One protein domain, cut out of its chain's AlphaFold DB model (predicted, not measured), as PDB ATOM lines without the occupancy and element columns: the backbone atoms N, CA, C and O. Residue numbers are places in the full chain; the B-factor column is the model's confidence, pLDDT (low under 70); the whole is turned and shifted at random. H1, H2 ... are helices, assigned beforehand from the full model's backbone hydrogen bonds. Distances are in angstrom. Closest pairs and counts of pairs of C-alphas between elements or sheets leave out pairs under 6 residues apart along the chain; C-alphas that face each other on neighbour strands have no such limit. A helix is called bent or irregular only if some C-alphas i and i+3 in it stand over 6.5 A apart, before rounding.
ATOM      1  N   ILE A  91     114.540 140.045 193.482       79.12
ATOM      2  CA  ILE A  91     113.530 141.048 193.848       79.12
ATOM      3  C   ILE A  91     114.176 142.394 194.220       79.12
ATOM      4  O   ILE A  91     113.698 143.446 193.797       79.12
ATOM      5  N   ALA A  92     115.298 142.375 194.947       73.62
ATOM      6  CA  ALA A  92     115.996 143.595 195.357       73.62
ATOM      7  C   ALA A  92     116.599 144.349 194.157       73.62
ATOM      8  O   ALA A  92     116.593 145.581 194.134       73.62
ATOM      9  N   LYS A  93     117.057 143.624 193.124       79.81
ATOM     10  CA  LYS A  93     117.556 144.228 191.877       79.81
ATOM     11  C   LYS A  93     116.447 144.947 191.113       79.81
ATOM     12  O   LYS A  93     116.675 146.062 190.646       79.81
ATOM     13  N   TYR A  94     115.256 144.348 191.023       85.44
ATOM     14  CA  TYR A  94     114.106 144.994 190.384       85.44
ATOM     15  C   TYR A  94     113.684 146.257 191.131       85.44
ATOM     16  O   TYR A  94     113.518 147.297 190.503       85.44
ATOM     17  N   PHE A  95     113.594 146.204 192.463       83.69
ATOM     18  CA  PHE A  95     113.224 147.372 193.266       83.69
ATOM     19  C   PHE A  95     114.220 148.531 193.106       83.69
ATOM     20  O   PHE A  95     113.819 149.672 192.876       83.69
ATOM     21  N   PHE A  96     115.524 148.237 193.153       84.44
ATOM     22  CA  PHE A  96     116.559 149.244 192.924       84.44
ATOM     23  C   PHE A  96     116.488 149.825 191.505       84.44
ATOM     24  O   PHE A  96     116.560 151.039 191.334       84.44
ATOM     25  N   PHE A  97     116.279 148.983 190.489       89.12
ATOM     26  CA  PHE A  97     116.110 149.441 189.110       89.12
ATOM     27  C   PHE A  97     114.892 150.363 188.954       89.12
ATOM     28  O   PHE A  97     115.000 151.414 188.324       89.12
ATOM     29  N   THR A  98     113.756 150.025 189.571       92.88
ATOM     30  CA  THR A  98     112.553 150.869 189.555       92.88
ATOM     31  C   THR A  98     112.796 152.218 190.230       92.88
ATOM     32  O   THR A  98     112.385 153.241 189.688       92.88
ATOM     33  N   LEU A  99     113.501 152.250 191.365       90.69
ATOM     34  CA  LEU A  99     113.866 153.502 192.042       90.69
ATOM     35  C   LEU A  99     114.786 154.384 191.188       90.69
ATOM     36  O   LEU A  99     114.585 155.600 191.108       90.69
ATOM     37  N   VAL A 100     115.773 153.781 190.523       93.62
ATOM     38  CA  VAL A 100     116.669 154.492 189.602       93.62
ATOM     39  C   VAL A 100     115.877 155.054 188.420       93.62
ATOM     40  O   VAL A 100     115.999 156.239 188.111       93.62
ATOM     41  N   LEU A 101     115.008 154.246 187.805       96.31
ATOM     42  CA  LEU A 101     114.163 154.671 186.689       96.31
ATOM     43  C   LEU A 101     113.221 155.820 187.083       96.31
ATOM     44  O   LEU A 101     113.105 156.797 186.345       96.31
ATOM     45  N   LEU A 102     112.596 155.738 188.261       96.12
ATOM     46  CA  LEU A 102     111.731 156.792 188.792       96.12
ATOM     47  C   LEU A 102     112.505 158.100 189.002       96.12
ATOM     48  O   LEU A 102     112.011 159.173 188.660       96.12
ATOM     49  N   SER A 103     113.737 158.012 189.505       94.81
ATOM     50  CA  SER A 103     114.602 159.180 189.702       94.81
ATOM     51  C   SER A 103     114.947 159.859 188.371       94.81
ATOM     52  O   SER A 103     114.847 161.081 188.268       94.81
ATOM     53  N   PHE A 104     115.277 159.086 187.328       96.62
ATOM     54  CA  PHE A 104     115.501 159.623 185.978       96.62
ATOM     55  C   PHE A 104     114.242 160.262 185.382       96.62
ATOM     56  O   PHE A 104     114.340 161.311 184.746       96.62
ATOM     57  N   LEU A 105     113.066 159.670 185.610       96.50
ATOM     58  CA  LEU A 105     111.792 160.222 185.148       96.50
ATOM     59  C   LEU A 105     111.521 161.598 185.774       96.50
ATOM     60  O   LEU A 105     111.207 162.550 185.061       96.50
ATOM     61  N   ILE A 106     111.698 161.717 187.094       96.81
ATOM     62  CA  ILE A 106     111.534 162.984 187.822       96.81
ATOM     63  C   ILE A 106     112.523 164.029 187.292       96.81
ATOM     64  O   ILE A 106     112.127 165.158 186.998       96.81
ATOM     65  N   LEU A 107     113.791 163.648 187.106       97.75
ATOM     66  CA  LEU A 107     114.815 164.543 186.567       97.75
ATOM     67  C   LEU A 107     114.468 165.023 185.147       97.75
ATOM     68  O   LEU A 107     114.642 166.200 184.835       97.75
ATOM     69  N   GLY A 108     113.926 164.135 184.308       97.62
ATOM     70  CA  GLY A 108     113.463 164.461 182.959       97.62
ATOM     71  C   GLY A 108     112.304 165.459 182.953       97.62
ATOM     72  O   GLY A 108     112.332 166.419 182.185       97.62
ATOM     73  N   ILE A 109     111.321 165.288 183.842       96.56
ATOM     74  CA  ILE A 109     110.195 166.226 183.986       96.56
ATOM     75  C   ILE A 109     110.696 167.607 184.425       96.56
ATOM     76  O   ILE A 109     110.310 168.614 183.829       96.56
ATOM     77  N   ILE A 110     111.591 167.665 185.418       96.69
ATOM     78  CA  ILE A 110     112.192 168.926 185.880       96.69
ATOM     79  C   ILE A 110     112.949 169.609 184.736       96.69
ATOM     80  O   ILE A 110     112.783 170.808 184.510       96.69
ATOM     81  N   TYR A 111     113.744 168.854 183.977       96.94
ATOM     82  CA  TYR A 111     114.493 169.389 182.842       96.94
ATOM     83  C   TYR A 111     113.575 169.956 181.750       96.94
ATOM     84  O   TYR A 111     113.796 171.072 181.278       96.94
ATOM     85  N   LEU A 112     112.513 169.233 181.381       96.12
ATOM     86  CA  LEU A 112     111.527 169.699 180.399       96.12
ATOM     87  C   LEU A 112     110.803 170.966 180.865       96.12
ATOM     88  O   LEU A 112     110.589 171.874 180.062       96.12
ATOM     89  N   PHE A 113     110.472 171.061 182.152       93.38
ATOM     90  CA  PHE A 113     109.870 172.262 182.727       93.38
ATOM     91  C   PHE A 113     110.812 173.470 182.645       93.38
ATOM     92  O   PHE A 113     110.410 174.539 182.186       93.38
ATOM     93  N   LEU A 114     112.085 173.302 183.021       93.62
ATOM     94  CA  LEU A 114     113.088 174.368 182.917       93.62
ATOM     95  C   LEU A 114     113.296 174.814 181.465       93.62
ATOM     96  O   LEU A 114     113.363 176.013 181.192       93.62
ATOM     97  N   LEU A 115     113.346 173.860 180.530       95.56
ATOM     98  CA  LEU A 115     113.447 174.147 179.102       95.56
ATOM     99  C   LEU A 115     112.228 174.933 178.602       95.56
ATOM    100  O   LEU A 115     112.389 175.917 177.880       95.56
ATOM    101  N   TYR A 116     111.021 174.543 179.014       93.81
ATOM    102  CA  TYR A 116     109.789 175.252 178.675       93.81
ATOM    103  C   TYR A 116     109.804 176.702 179.181       93.81
ATOM    104  O   TYR A 116     109.550 177.624 178.403       93.81
ATOM    105  N   VAL A 117     110.173 176.926 180.448       92.56
ATOM    106  CA  VAL A 117     110.291 178.277 181.024       92.56
ATOM    107  C   VAL A 117     111.347 179.099 180.282       92.56
ATOM    108  O   VAL A 117     111.113 180.265 179.966       92.56
ATOM    109  N   PHE A 118     112.492 178.503 179.948       93.56
ATOM    110  CA  PHE A 118     113.547 179.184 179.199       93.56
ATOM    111  C   PHE A 118     113.074 179.631 177.810       93.56
ATOM    112  O   PHE A 118     113.251 180.794 177.434       93.56
ATOM    113  N   ILE A 119     112.412 178.734 177.073       92.75
ATOM    114  CA  ILE A 119     111.799 179.034 175.775       92.75
ATOM    115  C   ILE A 119     110.781 180.169 175.930       92.75
ATOM    116  O   ILE A 119     110.841 181.149 175.187       92.75
ATOM    117  N   PHE A 120     109.900 180.093 176.928       87.75
ATOM    118  CA  PHE A 120     108.904 181.128 177.201       87.75
ATOM    119  C   PHE A 120     109.541 182.504 177.451       87.75
ATOM    120  O   PHE A 120     109.110 183.500 176.864       87.75
ATOM    121  N   VAL A 121     110.608 182.574 178.253       90.44
ATOM    122  CA  VAL A 121     111.338 183.825 178.525       90.44
ATOM    123  C   VAL A 121     111.943 184.414 177.245       90.44
ATOM    124  O   VAL A 121     111.847 185.627 177.026       90.44
ATOM    125  N   ILE A 122     112.541 183.588 176.378       92.44
ATOM    126  CA  ILE A 122     113.104 184.047 175.096       92.44
ATOM    127  C   ILE A 122     112.005 184.532 174.149       92.44
ATOM    128  O   ILE A 122     112.144 185.604 173.547       92.44
ATOM    129  N   TYR A 123     110.909 183.780 174.023       89.69
ATOM    130  CA  TYR A 123     109.794 184.164 173.160       89.69
ATOM    131  C   TYR A 123     109.177 185.482 173.613       89.69
ATOM    132  O   TYR A 123     108.959 186.353 172.778       89.69
ATOM    133  N   ASN A 124     108.973 185.680 174.916       81.50
ATOM    134  CA  ASN A 124     108.384 186.913 175.429       81.50
ATOM    135  C   ASN A 124     109.293 188.132 175.165       81.50
ATOM    136  O   ASN A 124     108.833 189.151 174.650       81.50
ATOM    137  N   LYS A 125     110.614 188.007 175.379       82.62
ATOM    138  CA  LYS A 125     111.581 189.067 175.017       82.62
ATOM    139  C   LYS A 125     111.563 189.387 173.520       82.62
ATOM    140  O   LYS A 125     111.582 190.556 173.135       82.62
ATOM    141  N   THR A 126     111.503 188.358 172.679       84.19
ATOM    142  CA  THR A 126     111.438 188.515 171.218       84.19
ATOM    143  C   THR A 126     110.140 189.200 170.793       84.19
ATOM    144  O   THR A 126     110.169 190.112 169.970       84.19
ATOM    145  N   LEU A 127     109.013 188.820 171.400       74.19
ATOM    146  CA  LEU A 127     107.683 189.346 171.095       74.19
ATOM    147  C   LEU A 127     107.545 190.816 171.519       74.19
ATOM    148  O   LEU A 127     107.006 191.611 170.752       74.19
ATOM    149  N   ILE A 128     108.113 191.204 172.667       73.75
ATOM    150  CA  ILE A 128     108.189 192.609 173.109       73.75
ATOM    151  C   ILE A 128     109.014 193.450 172.123       73.75
ATOM    152  O   ILE A 128     108.579 194.531 171.725       73.75
ATOM    153  N   ASN A 129     110.173 192.955 171.681       77.25
ATOM    154  CA  ASN A 129     111.015 193.676 170.719       77.25
ATOM    155  C   ASN A 129     110.360 193.789 169.332       77.25
ATOM    156  O   ASN A 129     110.431 194.850 168.713       77.25
ATOM    157  N   LEU A 130     109.661 192.746 168.869       72.56
ATOM    158  CA  LEU A 130     108.870 192.788 167.631       72.56
ATOM    159  C   LEU A 130     107.685 193.762 167.733       72.56
ATOM    160  O   LEU A 130     107.437 194.522 166.798       72.56
ATOM    161  N   CYS A 131     106.998 193.805 168.878       64.31
ATOM    162  CA  CYS A 131     105.911 194.760 169.129       64.31
ATOM    163  C   CYS A 131     106.391 196.216 169.207       64.31
ATOM    164  O   CYS A 131     105.592 197.124 169.002       64.31
ATOM    165  N   LYS A 132     107.678 196.457 169.485       71.88
ATOM    166  CA  LYS A 132     108.263 197.805 169.484       71.88
ATOM    167  C   LYS A 132     108.557 198.325 168.071       71.88
ATOM    168  O   LYS A 132     108.655 199.533 167.881       71.88
ATOM    169  N   ILE A 133     108.701 197.426 167.097       73.50
ATOM    170  CA  ILE A 133     109.054 197.748 165.704       73.50
ATOM    171  C   ILE A 133     107.807 197.866 164.815       73.50
ATOM    172  O   ILE A 133     107.791 198.664 163.881       73.50
ATOM    173  N   LEU A 134     106.747 197.107 165.101       61.62
ATOM    174  CA  LEU A 134     105.489 197.171 164.357       61.62
ATOM    175  C   LEU A 134     104.476 198.058 165.097       61.62
ATOM    176  O   LEU A 134     104.270 197.847 166.290       61.62
ATOM    177  N   PRO A 135     103.788 199.009 164.434       62.81
ATOM    178  CA  PRO A 135     102.716 199.772 165.066       62.81
ATOM    179  C   PRO A 135     101.601 198.820 165.538       62.81
ATOM    180  O   PRO A 135     100.772 198.339 164.763       62.81
ATOM    181  N   TYR A 136     101.595 198.574 166.852       57.91
ATOM    182  CA  TYR A 136     100.744 197.648 167.604       57.91
ATOM    183  C   TYR A 136      99.226 197.707 167.310       57.91
ATOM    184  O   TYR A 136      98.597 196.646 167.319       57.91
ATOM    185  N   PRO A 137      98.587 198.856 166.989       58.28
ATOM    186  CA  PRO A 137      97.137 198.861 166.770       58.28
ATOM    187  C   PRO A 137      96.676 198.149 165.484       58.28
ATOM    188  O   PRO A 137      95.533 197.697 165.429       58.28
ATOM    189  N   ALA A 138      97.527 197.995 164.461       59.12
ATOM    190  CA  ALA A 138      97.081 197.498 163.151       59.12
ATOM    191  C   ALA A 138      96.974 195.960 163.048       59.12
ATOM    192  O   ALA A 138      96.190 195.446 162.250       59.12
ATOM    193  N   ILE A 139      97.744 195.210 163.846       57.75
ATOM    194  CA  ILE A 139      97.835 193.739 163.739       57.75
ATOM    195  C   ILE A 139      96.883 193.036 164.718       57.75
ATOM    196  O   ILE A 139      96.297 192.006 164.375       57.75
ATOM    197  N   VAL A 140      96.657 193.612 165.904       55.66
ATOM    198  CA  VAL A 140      95.787 193.025 166.942       55.66
ATOM    199  C   VAL A 140      94.316 192.983 166.507       55.66
ATOM    200  O   VAL A 140      93.583 192.089 166.921       55.66
ATOM    201  N   GLN A 141      93.881 193.884 165.618       58.97
ATOM    202  CA  GLN A 141      92.513 193.850 165.089       58.97
ATOM    203  C   GLN A 141      92.261 192.736 164.063       58.97
ATOM    204  O   GLN A 141      91.108 192.355 163.878       58.97
ATOM    205  N   LYS A 142      93.292 192.195 163.398       66.94
ATOM    206  CA  LYS A 142      93.094 191.231 162.300       66.94
ATOM    207  C   LYS A 142      93.226 189.761 162.693       66.94
ATOM    208  O   LYS A 142      92.732 188.927 161.946       66.94
ATOM    209  N   ASN A 143      93.847 189.422 163.829       60.78
ATOM    210  CA  ASN A 143      94.106 188.022 164.191       60.78
ATOM    211  C   ASN A 143      93.601 187.644 165.599       60.78
ATOM    212  O   ASN A 143      94.309 187.865 166.587       60.78
ATOM    213  N   PRO A 144      92.415 187.008 165.715       74.19
ATOM    214  CA  PRO A 144      91.838 186.609 167.004       74.19
ATOM    215  C   PRO A 144      92.692 185.580 167.764       74.19
ATOM    216  O   PRO A 144      92.685 185.562 168.994       74.19
ATOM    217  N   SER A 145      93.500 184.782 167.059       73.44
ATOM    218  CA  SER A 145      94.398 183.778 167.649       73.44
ATOM    219  C   SER A 145      95.468 184.389 168.564       73.44
ATOM    220  O   SER A 145      95.834 183.790 169.573       73.44
ATOM    221  N   ILE A 146      95.931 185.609 168.263       65.19
ATOM    222  CA  ILE A 146      96.922 186.331 169.083       65.19
ATOM    223  C   ILE A 146      96.297 186.769 170.416       65.19
ATOM    224  O   ILE A 146      96.951 186.743 171.459       65.19
ATOM    225  N   ARG A 147      95.002 187.110 170.405       67.56
ATOM    226  CA  ARG A 147      94.250 187.516 171.599       67.56
ATOM    227  C   ARG A 147      94.049 186.345 172.567       67.56
ATOM    228  O   ARG A 147      94.176 186.522 173.775       67.56
ATOM    229  N   LEU A 148      93.817 185.146 172.029       74.81
ATOM    230  CA  LEU A 148      93.758 183.898 172.798       74.81
ATOM    231  C   LEU A 148      95.112 183.542 173.429       74.81
ATOM    232  O   LEU A 148      95.155 183.202 174.608       74.81
ATOM    233  N   PHE A 149      96.219 183.686 172.694       71.75
ATOM    234  CA  PHE A 149      97.558 183.387 173.219       71.75
ATOM    235  C   PHE A 149      97.966 184.320 174.373       71.75
ATOM    236  O   PHE A 149      98.523 183.867 175.372       71.75
ATOM    237  N   GLY A 150      97.632 185.614 174.278       70.94
ATOM    238  CA  GLY A 150      97.860 186.577 175.361       70.94
ATOM    239  C   GLY A 150      97.042 186.281 176.624       70.94
ATOM    240  O   GLY A 150      97.556 186.427 177.734       70.94
ATOM    241  N   PHE A 151      95.798 185.814 176.470       75.62
ATOM    242  CA  PHE A 151      94.928 185.437 177.590       75.62
ATOM    243  C   PHE A 151      95.434 184.187 178.326       75.62
ATOM    244  O   PHE A 151      95.491 184.163 179.552       75.62
ATOM    245  N   TRP A 152      95.891 183.172 177.589       76.19
ATOM    246  CA  TRP A 152      96.473 181.968 178.194       76.19
ATOM    247  C   TRP A 152      97.812 182.245 178.893       76.19
ATOM    248  O   TRP A 152      98.055 181.713 179.973       76.19
ATOM    249  N   GLY A 153      98.651 183.130 178.338       67.00
ATOM    250  CA  GLY A 153      99.897 183.553 178.990       67.00
ATOM    251  C   GLY A 153      99.677 184.349 180.284       67.00
ATOM    252  O   GLY A 153     100.455 184.223 181.229       67.00
ATOM    253  N   SER A 154      98.595 185.130 180.359       69.19
ATOM    254  CA  SER A 154      98.227 185.860 181.579       69.19
ATOM    255  C   SER A 154      97.583 184.956 182.631       69.19
ATOM    256  O   SER A 154      97.916 185.096 183.805       69.19
ATOM    257  N   LEU A 155      96.772 183.966 182.239       72.19
ATOM    258  CA  LEU A 155      96.284 182.937 183.169       72.19
ATOM    259  C   LEU A 155      97.429 182.129 183.801       72.19
ATOM    260  O   LEU A 155      97.407 181.887 185.004       72.19
ATOM    261  N   TYR A 156      98.447 181.762 183.017       62.44
ATOM    262  CA  TYR A 156      99.607 181.005 183.507       62.44
ATOM    263  C   TYR A 156     100.493 181.802 184.480       62.44
ATOM    264  O   TYR A 156     101.279 181.219 185.208       62.44
ATOM    265  N   SER A 157     100.385 183.134 184.491       46.91
ATOM    266  CA  SER A 157     101.127 183.997 185.424       46.91
ATOM    267  C   SER A 157     100.425 184.156 186.782       46.91
ATOM    268  O   SER A 157     101.025 184.678 187.717       46.91
ATOM    269  N   ILE A 158      99.141 183.785 186.862       60.84
ATOM    270  CA  ILE A 158      98.303 183.891 188.069       60.84
ATOM    271  C   ILE A 158      98.327 182.588 188.885       60.84
ATOM    272  O   ILE A 158      98.180 182.642 190.104       60.84
ATOM    273  N   ILE A 159      98.471 181.442 188.212       50.34
ATOM    274  CA  ILE A 159      98.608 180.105 188.816       50.34
ATOM    275  C   ILE A 159     100.035 179.927 189.336       50.34
ATOM    276  O   ILE A 159     100.175 179.419 190.471       50.34
TER     277      ILE A 159
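Overview. This is residues 91 to 159 of the 159 residues of an uncharacterized protein of Peptoniphilus sp. oral taxon 375 str. F0436 (UniProt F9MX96). Picture a hook: one very long, nearly straight helix, H1, makes the shank, and at its far end the backbone turns aside through the four-residue H2 and folds back into a short helix, H3, set off to one side of H1's last part with a gap between. There is no packed core, and residues 91 to 119 of H1 stick out as a long free arm. The printed part has 69 residues with three named helices, in the order H1, H2, H3, and no named strand; the class is all helix. The whole is extended, with a radius of gyration of the C-alphas of 20.3 A and spans of 66 by 20 by 19 A, the length being that of H1.

Along the chain. Find C-alpha 91 at (113.530, 141.048, 193.848), where H1 begins. From there H1, residues 91 to 133, runs 63.5 A to C-alpha 133 at (109.054, 197.748, 165.704). Go on to Pro 137, where H2, residues 137 to 140, begins; it covers 6.0 A. H3, residues 144 to 155, then runs 17.2 A from Pro 144 to C-alpha 155 at (96.284, 182.937, 183.169). None of these helices is bent or irregular.

Arrangement. Begin with H1, the longest helix with 43 residues, which touches no helix. Look next at H2: it follows H1 but is apart from it, with no C-alpha of the one within 8 A of the other. H2 and H3 are close but not clearly touching, with 2 pairs of C-alphas within 8 A; their closest C-alphas, those of Val 140 and Ile 146, are 7.1 A apart. The centres of H2 and H3 are 14.6 A apart. H3 and H1 are apart. In the backbone of H1 and H3 you will find every O i to N i+4 pair within hydrogen-bond range; H2 is too short for such a pair, and its one O i to N i+3 pair is not within range.

Size, cuts and confidence. The two C-alphas farthest apart are those of Ile 91 and Ala 138, at 66.3 A, while the first and last printed C-alphas, those of Ile 91 and Ile 159, are 42.1 A apart. Residue 159 is the chain's last residue, and the printed part has no cut. The links H1 to H2 and H2 to H3 are both tight, each of 3 residues. Read the B-factor column for the model's confidence: the mean pLDDT of the printed part is 79.1, with 88 for H1, 58 for H2 and 72 for H3. It is under 70 at residue 131, residues 134 to 143, 146 to 147, 153 to 154 and 156 to 159.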